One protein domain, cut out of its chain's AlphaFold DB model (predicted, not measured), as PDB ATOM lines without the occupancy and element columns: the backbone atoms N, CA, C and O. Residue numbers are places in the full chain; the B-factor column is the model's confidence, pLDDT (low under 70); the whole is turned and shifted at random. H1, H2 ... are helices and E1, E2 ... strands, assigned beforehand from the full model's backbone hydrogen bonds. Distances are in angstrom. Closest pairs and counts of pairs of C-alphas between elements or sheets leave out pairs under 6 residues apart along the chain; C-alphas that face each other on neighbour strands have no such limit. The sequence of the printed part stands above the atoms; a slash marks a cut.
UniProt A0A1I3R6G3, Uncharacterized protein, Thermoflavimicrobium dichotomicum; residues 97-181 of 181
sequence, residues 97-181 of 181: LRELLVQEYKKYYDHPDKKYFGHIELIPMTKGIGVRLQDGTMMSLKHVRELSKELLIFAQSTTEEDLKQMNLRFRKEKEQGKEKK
ATOM      1  N   LEU A  97      48.348  42.114 -50.320       83.44
ATOM      2  CA  LEU A  97      47.886  42.220 -48.931       83.44
ATOM      3  C   LEU A  97      48.541  43.394 -48.187       83.44
ATOM      4  O   LEU A  97      47.876  44.129 -47.461       83.44
ATOM      5  N   ARG A  98      49.844  43.610 -48.401       81.56
ATOM      6  CA  ARG A  98      50.589  44.710 -47.774       81.56
ATOM      7  C   ARG A  98      49.976  46.079 -48.072       81.56
ATOM      8  O   ARG A  98      49.913  46.921 -47.182       81.56
ATOM      9  N   GLU A  99      49.539  46.316 -49.306       83.44
ATOM     10  CA  GLU A  99      48.932  47.593 -49.689       83.44
ATOM     11  C   GLU A  99      47.574  47.784 -49.014       83.44
ATOM     12  O   GLU A  99      47.298  48.877 -48.515       83.44
ATOM     13  N   LEU A 100      46.769  46.720 -48.925       80.56
ATOM     14  CA  LEU A 100      45.498  46.738 -48.198       80.56
ATOM     15  C   LEU A 100      45.713  47.097 -46.722       80.56
ATOM     16  O   LEU A 100      45.087  48.029 -46.221       80.56
ATOM     17  N   LEU A 101      46.672  46.444 -46.058       77.50
ATOM     18  CA  LEU A 101      47.007  46.712 -44.655       77.50
ATOM     19  C   LEU A 101      47.465  48.163 -44.433       77.50
ATOM     20  O   LEU A 101      47.074  48.797 -43.453       77.50
ATOM     21  N   VAL A 102      48.259  48.726 -45.350       80.00
ATOM     22  CA  VAL A 102      48.687  50.136 -45.279       80.00
ATOM     23  C   VAL A 102      47.503  51.090 -45.444       80.00
ATOM     24  O   VAL A 102      47.424  52.099 -44.740       80.00
ATOM     25  N   GLN A 103      46.581  50.803 -46.364       79.75
ATOM     26  CA  GLN A 103      45.380  51.619 -46.552       79.75
ATOM     27  C   GLN A 103      44.477  51.581 -45.313       79.75
ATOM     28  O   GLN A 103      43.991  52.627 -44.881       79.75
ATOM     29  N   GLU A 104      44.277  50.405 -44.717       75.44
ATOM     30  CA  GLU A 104      43.515  50.254 -43.473       75.44
ATOM     31  C   GLU A 104      44.170  50.984 -42.300       75.44
ATOM     32  O   GLU A 104      43.486  51.669 -41.536       75.44
ATOM     33  N   TYR A 105      45.499  50.913 -42.194       74.44
ATOM     34  CA  TYR A 105      46.265  51.646 -41.189       74.44
ATOM     35  C   TYR A 105      46.078  53.159 -41.290       74.44
ATOM     36  O   TYR A 105      45.796  53.808 -40.282       74.44
ATOM     37  N   LYS A 106      46.152  53.721 -42.501       74.75
ATOM     38  CA  LYS A 106      45.894  55.152 -42.722       74.75
ATOM     39  C   LYS A 106      44.477  55.541 -42.297       74.75
ATOM     40  O   LYS A 106      44.320  56.461 -41.503       74.75
ATOM     41  N   LYS A 107      43.464  54.778 -42.729       71.44
ATOM     42  CA  LYS A 107      42.059  55.012 -42.342       71.44
ATOM     43  C   LYS A 107      41.867  54.999 -40.825       71.44
ATOM     44  O   LYS A 107      41.091  55.786 -40.303       71.44
ATOM     45  N   TYR A 108      42.539  54.101 -40.107       66.88
ATOM     46  CA  TYR A 108      42.478  54.073 -38.645       66.88
ATOM     47  C   TYR A 108      43.127  55.312 -38.015       66.88
ATOM     48  O   TYR A 108      42.566  55.877 -37.081       66.88
ATOM     49  N   TYR A 109      44.280  55.752 -38.523       66.81
ATOM     50  CA  TYR A 109      44.970  56.935 -38.002       66.81
ATOM     51  C   TYR A 109      44.111  58.207 -38.112       66.81
ATOM     52  O   TYR A 109      44.118  59.047 -37.212       66.81
ATOM     53  N   ASP A 110      43.302  58.297 -39.167       68.88
ATOM     54  CA  ASP A 110      42.363  59.400 -39.384       68.88
ATOM     55  C   ASP A 110      41.113  59.328 -38.466       68.88
ATOM     56  O   ASP A 110      40.407  60.326 -38.300       68.88
ATOM     57  N   HIS A 111      40.866  58.185 -37.806       66.81
ATOM     58  CA  HIS A 111      39.718  57.912 -36.925       66.81
ATOM     59  C   HIS A 111      40.161  57.472 -35.508       66.81
ATOM     60  O   HIS A 111      40.123  56.281 -35.169       66.81
ATOM     61  N   PRO A 112      40.583  58.419 -34.645       60.12
ATOM     62  CA  PRO A 112      41.199  58.132 -33.340       60.12
ATOM     63  C   PRO A 112      40.235  57.565 -32.285       60.12
ATOM     64  O   PRO A 112      40.663  57.168 -31.201       60.12
ATOM     65  N   ASP A 113      38.939  57.550 -32.577       66.62
ATOM     66  CA  ASP A 113      37.866  56.979 -31.766       66.62
ATOM     67  C   ASP A 113      37.860  55.439 -31.778       66.62
ATOM     68  O   ASP A 113      37.324  54.805 -30.863       66.62
ATOM     69  N   LYS A 114      38.523  54.805 -32.754       59.16
ATOM     70  CA  LYS A 114      38.665  53.347 -32.789       59.16
ATOM     71  C   LYS A 114      39.673  52.874 -31.733       59.16
ATOM     72  O   LYS A 114      40.832  53.270 -31.726       59.16
ATOM     73  N   LYS A 115      39.244  51.979 -30.831       54.44
ATOM     74  CA  LYS A 115      40.093  51.434 -29.746       54.44
ATOM     75  C   LYS A 115      41.122  50.393 -30.207       54.44
ATOM     76  O   LYS A 115      42.140  50.229 -29.529       54.44
ATOM     77  N   TYR A 116      40.865  49.702 -31.320       57.81
ATOM     78  CA  TYR A 116      41.664  48.571 -31.800       57.81
ATOM     79  C   TYR A 116      41.928  48.674 -33.304       57.81
ATOM     80  O   TYR A 116      41.053  49.082 -34.067       57.81
ATOM     81  N   PHE A 117      43.137  48.284 -33.709       60.22
ATOM     82  CA  PHE A 117      43.540  48.138 -35.105       60.22
ATOM     83  C   PHE A 117      43.123  46.756 -35.626       60.22
ATOM     84  O   PHE A 117      43.291  45.779 -34.900       60.22
ATOM     85  N   GLY A 118      42.595  46.693 -36.857       62.00
ATOM     86  CA  GLY A 118      42.402  45.456 -37.626       62.00
ATOM     87  C   GLY A 118      41.758  44.308 -36.848       62.00
ATOM     88  O   GLY A 118      42.442  43.351 -36.491       62.00
ATOM     89  N   HIS A 119      40.450  44.382 -36.576       62.12
ATOM     90  CA  HIS A 119      39.750  43.250 -35.969       62.12
ATOM     91  C   HIS A 119      39.625  42.133 -37.009       62.12
ATOM     92  O   HIS A 119      38.742  42.164 -37.866       62.12
ATOM     93  N   ILE A 120      40.564  41.192 -36.961       73.62
ATOM     94  CA  ILE A 120      40.466  39.920 -37.661       73.62
ATOM     95  C   ILE A 120      40.022  38.850 -36.673       73.62
ATOM     96  O   ILE A 120      40.441  38.836 -35.515       73.62
ATOM     97  N   GLU A 121      39.189  37.938 -37.140       81.00
ATOM     98  CA  GLU A 121      38.748  36.784 -36.379       81.00
ATOM     99  C   GLU A 121      39.274  35.516 -37.038       81.00
ATOM    100  O   GLU A 121      39.146  35.314 -38.246       81.00
ATOM    101  N   LEU A 122      39.894  34.660 -36.233       84.00
ATOM    102  CA  LEU A 122      40.376  33.362 -36.676       84.00
ATOM    103  C   LEU A 122      39.243  32.349 -36.536       84.00
ATOM    104  O   LEU A 122      38.825  32.029 -35.425       84.00
ATOM    105  N   ILE A 123      38.754  31.845 -37.664       86.62
ATOM    106  CA  ILE A 123      37.650  30.888 -37.714       86.62
ATOM    107  C   ILE A 123      38.220  29.487 -37.954       86.62
ATOM    108  O   ILE A 123      38.897  29.275 -38.965       86.62
ATOM    109  N   PRO A 124      37.954  28.506 -37.076       85.94
ATOM    110  CA  PRO A 124      38.357  27.129 -37.323       85.94
ATOM    111  C   PRO A 124      37.608  26.575 -38.540       85.94
ATOM    112  O   PRO A 124      36.385  26.673 -38.634       85.94
ATOM    113  N   MET A 125      38.344  25.978 -39.474       83.50
ATOM    114  CA  MET A 125      37.779  25.301 -40.641       83.50
ATOM    115  C   MET A 125      38.011  23.793 -40.538       83.50
ATOM    116  O   MET A 125      38.867  23.329 -39.789       83.50
ATOM    117  N   THR A 126      37.292  23.010 -41.346       84.81
ATOM    118  CA  THR A 126      37.516  21.555 -41.459       84.81
ATOM    119  C   THR A 126      38.970  21.209 -41.792       84.81
ATOM    120  O   THR A 126      39.462  20.152 -41.400       84.81
ATOM    121  N   LYS A 127      39.677  22.113 -42.484       80.44
ATOM    122  CA  LYS A 127      41.130  22.085 -42.677       80.44
ATOM    123  C   LYS A 127      41.721  23.471 -42.407       80.44
ATOM    124  O   LYS A 127      41.624  24.356 -43.251       80.44
ATOM    125  N   GLY A 128      42.379  23.636 -41.260       79.44
ATOM    126  CA  GLY A 128      43.131  24.848 -40.921       79.44
ATOM    127  C   GLY A 128      42.282  25.974 -40.327       79.44
ATOM    128  O   GLY A 128      41.281  25.728 -39.656       79.44
ATOM    129  N   ILE A 129      42.725  27.213 -40.540       82.56
ATOM    130  CA  ILE A 129      42.140  28.428 -39.963       82.56
ATOM    131  C   ILE A 129      41.819  29.395 -41.104       82.56
ATOM    132  O   ILE A 129      42.688  29.707 -41.918       82.56
ATOM    133  N   GLY A 130      40.577  29.865 -41.155       85.06
ATOM    134  CA  GLY A 130      40.162  30.984 -41.990       85.06
ATOM    135  C   GLY A 130      40.335  32.304 -41.241       85.06
ATOM    136  O   GLY A 130      40.246  32.343 -40.016       85.06
ATOM    137  N   VAL A 131      40.564  33.393 -41.970       86.06
ATOM    138  CA  VAL A 131      40.668  34.737 -41.388       86.06
ATOM    139  C   VAL A 131      39.461  35.544 -41.848       86.06
ATOM    140  O   VAL A 131      39.314  35.791 -43.042       86.06
ATOM    141  N   ARG A 132      38.592  35.934 -40.916       84.56
ATOM    142  CA  ARG A 132      37.457  36.828 -41.163       84.56
ATOM    143  C   ARG A 132      37.855  38.262 -40.843       84.56
ATOM    144  O   ARG A 132      38.420  38.527 -39.787       84.56
ATOM    145  N   LEU A 133      37.572  39.173 -41.763       79.44
ATOM    146  CA  LEU A 133      37.787  40.606 -41.605       79.44
ATOM    147  C   LEU A 133      36.634  41.251 -40.825       79.44
ATOM    148  O   LEU A 133      35.566  40.662 -40.650       79.44
ATOM    149  N   GLN A 134      36.835  42.494 -40.391       72.62
ATOM    150  CA  GLN A 134      35.845  43.252 -39.619       72.62
ATOM    151  C   GLN A 134      34.514  43.453 -40.368       72.62
ATOM    152  O   GLN A 134      33.465  43.538 -39.735       72.62
ATOM    153  N   ASP A 135      34.546  43.526 -41.700       70.75
ATOM    154  CA  ASP A 135      33.351  43.640 -42.550       70.75
ATOM    155  C   ASP A 135      32.607  42.300 -42.730       70.75
ATOM    156  O   ASP A 135      31.651  42.213 -43.496       70.75
ATOM    157  N   GLY A 136      33.038  41.250 -42.022       74.38
ATOM    158  CA  GLY A 136      32.461  39.912 -42.075       74.38
ATOM    159  C   GLY A 136      32.963  39.066 -43.244       74.38
ATOM    160  O   GLY A 136      32.646  37.877 -43.303       74.38
ATOM    161  N   THR A 137      33.760  39.632 -44.156       79.81
ATOM    162  CA  THR A 137      34.272  38.898 -45.317       79.81
ATOM    163  C   THR A 137      35.405  37.948 -44.936       79.81
ATOM    164  O   THR A 137      36.207  38.218 -44.040       79.81
ATOM    165  N   MET A 138      35.476  36.806 -45.619       84.69
ATOM    166  CA  MET A 138      36.596  35.876 -45.480       84.69
ATOM    167  C   MET A 138      37.757  36.342 -46.349       84.69
ATOM    168  O   MET A 138      37.587  36.598 -47.539       84.69
ATOM    169  N   MET A 139      38.948  36.408 -45.764       85.62
ATOM    170  CA  MET A 139      40.176  36.691 -46.491       85.62
ATOM    171  C   MET A 139      40.442  35.595 -47.528       85.62
ATOM    172  O   MET A 139      40.315  34.400 -47.242       85.62
ATOM    173  N   SER A 140      40.849  35.999 -48.732       85.75
ATOM    174  CA  SER A 140      41.163  35.059 -49.805       85.75
ATOM    175  C   SER A 140      42.340  34.153 -49.430       85.75
ATOM    176  O   SER A 140      43.274  34.550 -48.729       85.75
ATOM    177  N   LEU A 141      42.353  32.925 -49.955       85.06
ATOM    178  CA  LEU A 141      43.457  31.985 -49.724       85.06
ATOM    179  C   LEU A 141      44.812  32.552 -50.180       85.06
ATOM    180  O   LEU A 141      45.847  32.246 -49.585       85.06
ATOM    181  N   LYS A 142      44.812  33.377 -51.235       87.19
ATOM    182  CA  LYS A 142      45.998  34.095 -51.715       87.19
ATOM    183  C   LYS A 142      46.546  35.006 -50.616       87.19
ATOM    184  O   LYS A 142      47.711  34.868 -50.252       87.19
ATOM    185  N   HIS A 143      45.704  35.868 -50.052       87.81
ATOM    186  CA  HIS A 143      46.107  36.778 -48.980       87.81
ATOM    187  C   HIS A 143      46.481  36.038 -47.697       87.81
ATOM    188  O   HIS A 143      47.482  36.384 -47.085       87.81
ATOM    189  N   VAL A 144      45.776  34.966 -47.324       86.44
ATOM    190  CA  VAL A 144      46.167  34.137 -46.166       86.44
ATOM    191  C   VAL A 144      47.570  33.546 -46.361       86.44
ATOM    192  O   VAL A 144      48.380  33.538 -45.435       86.44
ATOM    193  N   ARG A 145      47.904  33.096 -47.578       86.75
ATOM    194  CA  ARG A 145      49.256  32.613 -47.901       86.75
ATOM    195  C   ARG A 145      50.293  33.733 -47.849       86.75
ATOM    196  O   ARG A 145      51.373  33.506 -47.310       86.75
ATOM    197  N   GLU A 146      49.990  34.915 -48.381       87.88
ATOM    198  CA  GLU A 146      50.861  36.094 -48.265       87.88
ATOM    199  C   GLU A 146      51.118  36.441 -46.791       87.88
ATOM    200  O   GLU A 146      52.274  36.502 -46.378       87.88
ATOM    201  N   LEU A 147      50.062  36.527 -45.976       85.25
ATOM    202  CA  LEU A 147      50.155  36.777 -44.538       85.25
ATOM    203  C   LEU A 147      51.027  35.734 -43.839       85.25
ATOM    204  O   LEU A 147      51.903  36.087 -43.056       85.25
ATOM    205  N   SER A 148      50.824  34.449 -44.139       85.75
ATOM    206  CA  SER A 148      51.603  33.373 -43.518       85.75
ATOM    207  C   SER A 148      53.103  33.477 -43.815       85.75
ATOM    208  O   SER A 148      53.917  33.202 -42.936       85.75
ATOM    209  N   LYS A 149      53.477  33.914 -45.025       87.19
ATOM    210  CA  LYS A 149      54.878  34.114 -45.413       87.19
ATOM    211  C   LYS A 149      55.489  35.302 -44.683       87.19
ATOM    212  O   LYS A 149      56.584  35.174 -44.149       87.19
ATOM    213  N   GLU A 150      54.772  36.420 -44.625       82.88
ATOM    214  CA  GLU A 150      55.208  37.621 -43.901       82.88
ATOM    215  C   GLU A 150      55.383  37.337 -42.402       82.88
ATOM    216  O   GLU A 150      56.408  37.687 -41.822       82.88
ATOM    217  N   LEU A 151      54.437  36.624 -41.780       84.06
ATOM    218  CA  LEU A 151      54.538  36.211 -40.376       84.06
ATOM    219  C   LEU A 151      55.719  35.268 -40.131       84.06
ATOM    220  O   LEU A 151      56.389  35.387 -39.107       84.06
ATOM    221  N   LEU A 152      55.991  34.348 -41.060       87.12
ATOM    222  CA  LEU A 152      57.141  33.454 -40.960       87.12
ATOM    223  C   LEU A 152      58.458  34.233 -41.036       87.12
ATOM    224  O   LEU A 152      59.332  34.024 -40.198       87.12
ATOM    225  N   ILE A 153      58.582  35.151 -41.999       86.00
ATOM    226  CA  ILE A 153      59.753  36.027 -42.137       86.00
ATOM    227  C   ILE A 153      59.939  36.843 -40.860       86.00
ATOM    228  O   ILE A 153      61.043  36.895 -40.319       86.00
ATOM    229  N   PHE A 154      58.864  37.437 -40.345       84.25
ATOM    230  CA  PHE A 154      58.890  38.209 -39.110       84.25
ATOM    231  C   PHE A 154      59.376  37.367 -37.926       84.25
ATOM    232  O   PHE A 154      60.335  37.752 -37.264       84.25
ATOM    233  N   ALA A 155      58.791  36.185 -37.710       85.19
ATOM    234  CA  ALA A 155      59.169  35.287 -36.619       85.19
ATOM    235  C   ALA A 155      60.630  34.810 -36.707       85.19
ATOM    236  O   ALA A 155      61.264  34.587 -35.681       85.19
ATOM    237  N   GLN A 156      61.168  34.655 -37.919       87.12
ATOM    238  CA  GLN A 156      62.553  34.227 -38.139       87.12
ATOM    239  C   GLN A 156      63.577  35.362 -38.000       87.12
ATOM    240  O   GLN A 156      64.733  35.094 -37.682       87.12
ATOM    241  N   SER A 157      63.182  36.607 -38.270       82.12
ATOM    242  CA  SER A 157      64.095  37.759 -38.345       82.12
ATOM    243  C   SER A 157      64.014  38.714 -37.158       82.12
ATOM    244  O   SER A 157      64.880  39.573 -37.024       82.12
ATOM    245  N   THR A 158      62.997  38.580 -36.307       84.75
ATOM    246  CA  THR A 158      62.717  39.530 -35.227       84.75
ATOM    247  C   THR A 158      63.057  38.911 -33.878       84.75
ATOM    248  O   THR A 158      62.524  37.862 -33.514       84.75
ATOM    249  N   THR A 159      63.927  39.568 -33.113       87.56
ATOM    250  CA  THR A 159      64.267  39.140 -31.750       87.56
ATOM    251  C   THR A 159      63.262  39.674 -30.725       87.56
ATOM    252  O   THR A 159      62.475  40.582 -30.993       87.56
ATOM    253  N   GLU A 160      63.286  39.137 -29.503       83.81
ATOM    254  CA  GLU A 160      62.425  39.633 -28.421       83.81
ATOM    255  C   GLU A 160      62.722  41.100 -28.056       83.81
ATOM    256  O   GLU A 160      61.816  41.847 -27.679       83.81
ATOM    257  N   GLU A 161      63.977  41.535 -28.200       83.69
ATOM    258  CA  GLU A 161      64.361  42.929 -27.977       83.69
ATOM    259  C   GLU A 161      63.776  43.841 -29.064       83.69
ATOM    260  O   GLU A 161      63.198  44.880 -28.746       83.69
ATOM    261  N   ASP A 162      63.797  43.410 -30.330       83.88
ATOM    262  CA  ASP A 162      63.167  44.147 -31.433       83.88
ATOM    263  C   ASP A 162      61.658  44.317 -31.203       83.88
ATOM    264  O   ASP A 162      61.112  45.410 -31.384       83.88
ATOM    265  N   LEU A 163      60.982  43.269 -30.713       81.69
ATOM    266  CA  LEU A 163      59.565  43.334 -30.342       81.69
ATOM    267  C   LEU A 163      59.305  44.356 -29.231       81.69
ATOM    268  O   LEU A 163      58.337  45.120 -29.305       81.69
ATOM    269  N   LYS A 164      60.149  44.387 -28.195       81.69
ATOM    270  CA  LYS A 164      60.032  45.356 -27.093       81.69
ATOM    271  C   LYS A 164      60.208  46.783 -27.602       81.69
ATOM    272  O   LYS A 164      59.379  47.637 -27.279       81.69
ATOM    273  N   GLN A 165      61.212  47.031 -28.443       83.81
ATOM    274  CA  GLN A 165      61.460  48.349 -29.036       83.81
ATOM    275  C   GLN A 165      60.312  48.793 -29.954       83.81
ATOM    276  O   GLN A 165      59.835  49.926 -29.841       83.81
ATOM    277  N   MET A 166      59.799  47.901 -30.809       79.75
ATOM    278  CA  MET A 166      58.642  48.183 -31.667       79.75
ATOM    279  C   MET A 166      57.394  48.531 -30.847       79.75
ATOM    280  O   MET A 166      56.746  49.544 -31.107       79.75
ATOM    281  N   ASN A 167      57.079  47.745 -29.815       76.75
ATOM    282  CA  ASN A 167      55.936  48.007 -28.938       76.75
ATOM    283  C   ASN A 167      56.075  49.331 -28.178       76.75
ATOM    284  O   ASN A 167      55.095  50.067 -28.025       76.75
ATOM    285  N   LEU A 168      57.286  49.658 -27.718       81.00
ATOM    286  CA  LEU A 168      57.569  50.932 -27.061       81.00
ATOM    287  C   LEU A 168      57.358  52.106 -28.027       81.00
ATOM    288  O   LEU A 168      56.744  53.107 -27.659       81.00
ATOM    289  N   ARG A 169      57.826  51.970 -29.274       80.12
ATOM    290  CA  ARG A 169      57.636  52.965 -30.331       80.12
ATOM    291  C   ARG A 169      56.155  53.174 -30.649       80.12
ATOM    292  O   ARG A 169      55.710  54.316 -30.639       80.12
ATOM    293  N   PHE A 170      55.379  52.106 -30.836       74.31
ATOM    294  CA  PHE A 170      53.940  52.220 -31.099       74.31
ATOM    295  C   PHE A 170      53.172  52.862 -29.941       74.31
ATOM    296  O   PHE A 170      52.261  53.657 -30.174       74.31
ATOM    297  N   ARG A 171      53.541  52.561 -28.688       77.06
ATOM    298  CA  ARG A 171      52.967  53.239 -27.514       77.06
ATOM    299  C   ARG A 171      53.249  54.742 -27.540       77.06
ATOM    300  O   ARG A 171      52.309  55.519 -27.419       77.06
ATOM    301  N   LYS A 172      54.503  55.136 -27.792       77.19
ATOM    302  CA  LYS A 172      54.905  56.549 -27.902       77.19
ATOM    303  C   LYS A 172      54.205  57.271 -29.054       77.19
ATOM    304  O   LYS A 172      53.720  58.379 -28.867       77.19
ATOM    305  N   GLU A 173      54.105  56.653 -30.231       70.19
ATOM    306  CA  GLU A 173      53.402  57.232 -31.388       70.19
ATOM    307  C   GLU A 173      51.897  57.403 -31.110       70.19
ATOM    308  O   GLU A 173      51.314  58.427 -31.466       70.19
ATOM    309  N   LYS A 174      51.271  56.454 -30.401       67.00
ATOM    310  CA  LYS A 174      49.868  56.552 -29.965       67.00
ATOM    311  C   LYS A 174      49.642  57.660 -28.931       67.00
ATOM    312  O   LYS A 174      48.566  58.251 -28.909       67.00
ATOM    313  N   GLU A 175      50.617  57.921 -28.066       66.44
ATOM    314  CA  GLU A 175      50.573  59.006 -27.078       66.44
ATOM    315  C   GLU A 175      50.792  60.372 -27.747       66.44
ATOM    316  O   GLU A 175      49.971  61.270 -27.584       66.44
ATOM    317  N   GLN A 176      51.793  60.503 -28.619       60.84
ATOM    318  CA  GLN A 176      52.070  61.745 -29.353       60.84
ATOM    319  C   GLN A 176      50.983  62.106 -30.377       60.84
ATOM    320  O   GLN A 176      50.703  63.283 -30.602       60.84
ATOM    321  N   GLY A 177      50.330  61.114 -30.989       55.59
ATOM    322  CA  GLY A 177      49.168  61.327 -31.858       55.59
ATOM    323  C   GLY A 177      47.940  61.877 -31.119       55.59
ATOM    324  O   GLY A 177      47.060  62.454 -31.755       55.59
ATOM    325  N   LYS A 178      47.886  61.741 -29.785       51.03
ATOM    326  CA  LYS A 178      46.878  62.390 -28.932       51.03
ATOM    327  C   LYS A 178      47.272  63.810 -28.524       51.03
ATOM    328  O   LYS A 178      46.378  64.618 -28.325       51.03
ATOM    329  N   GLU A 179      48.567  64.108 -28.412       46.22
ATOM    330  CA  GLU A 179      49.082  65.432 -28.014       46.22
ATOM    331  C   GLU A 179      49.142  66.447 -29.169       46.22
ATOM    332  O   GLU A 179      49.174  67.648 -28.931       46.22
ATOM    333  N   LYS A 180      49.138  65.994 -30.430       42.50
ATOM    334  CA  LYS A 180      49.079  66.870 -31.620       42.50
ATOM    335  C   LYS A 180      47.653  67.283 -32.033       42.50
ATOM    336  O   LYS A 180      47.459  67.689 -33.181       42.50
ATOM    337  N   LYS A 181      46.668  67.163 -31.140       41.56
ATOM    338  CA  LYS A 181      45.299  67.666 -31.331       41.56
ATOM    339  C   LYS A 181      44.951  68.705 -30.281       41.56
ATOM    340  O   LYS A 181      45.149  68.400 -29.087       41.56
TER     341      LYS A 181
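AT A GLANCE: This is residues 97 to 181 of the 181 residues of an uncharacterized protein of Thermoflavimicrobium dichotomicum (UniProt A0A1I3R6G3). Two long helices, H2 and H3, make an open V whose tip, residues 151 to 173, sticks out free; H1 reaches across the mouth of the V, and a small two-strand hairpin, E1 and E2, sits by the first residues of H2. The space between H2 and H3 is open, with H1 meeting H2 through residue 97 alone and H3 touching no helix. The printed part has 85 residues, in the order H1, E1, E2, H2, H3; the sheet order is E1 - E2, antiparallel, and the class is mostly helix. It is loose, with a radius of gyration of the C-alphas of 15.3 A and spans of 47 by 32 by 21 A.

HOW THE PARTS SIT: Begin with H1, residues 97 to 109, and look ahead to H2, residues 141 to 157. They only just touch, with 3 pairs of C-alphas within 8 A, through residue 97 of H1 and residues 143 to 147 of H2; the closest C-alphas, of Leu 97 and His 143, are 5.7 A apart. Their lines are about perpendicular, at 81 degrees. Next find E1, residues 121 to 124, and E2, residues 129 to 132, an antiparallel hairpin at 146 degrees between directions, with N 121 and O 132 at 2.8 A, within hydrogen-bond range. The closest C-alphas of E2 and H2, of Val 131 and Val 144, are 7.3 A apart. H3, residues 160 to 179, is apart from H1, H2, E1 and E2. In H1 and H2 each O i to N i+4 pair is within hydrogen-bond range; in H3, 15 of 16 are.

IN THESE COORDINATES: Find C-alpha 97 at (47.886, 42.220, -48.931); from there H1 runs 18.6 A. H2 starts at C-alpha 141, (43.457, 31.985, -49.724), and runs 24.3 A. H3 runs 29.0 A to C-alpha 179 at (49.082, 65.432, -28.014). E1 and E2 each measure 9.7 A.

THE WHOLE: The C-alphas farthest apart, of Thr 126 and Lys 181, are 47.8 A apart. The printed part has no cut, and the link from H1 to E1 is long, with 11 residues. The model's pLDDT is under 70 at residues 108 to 119 and 174 to 181.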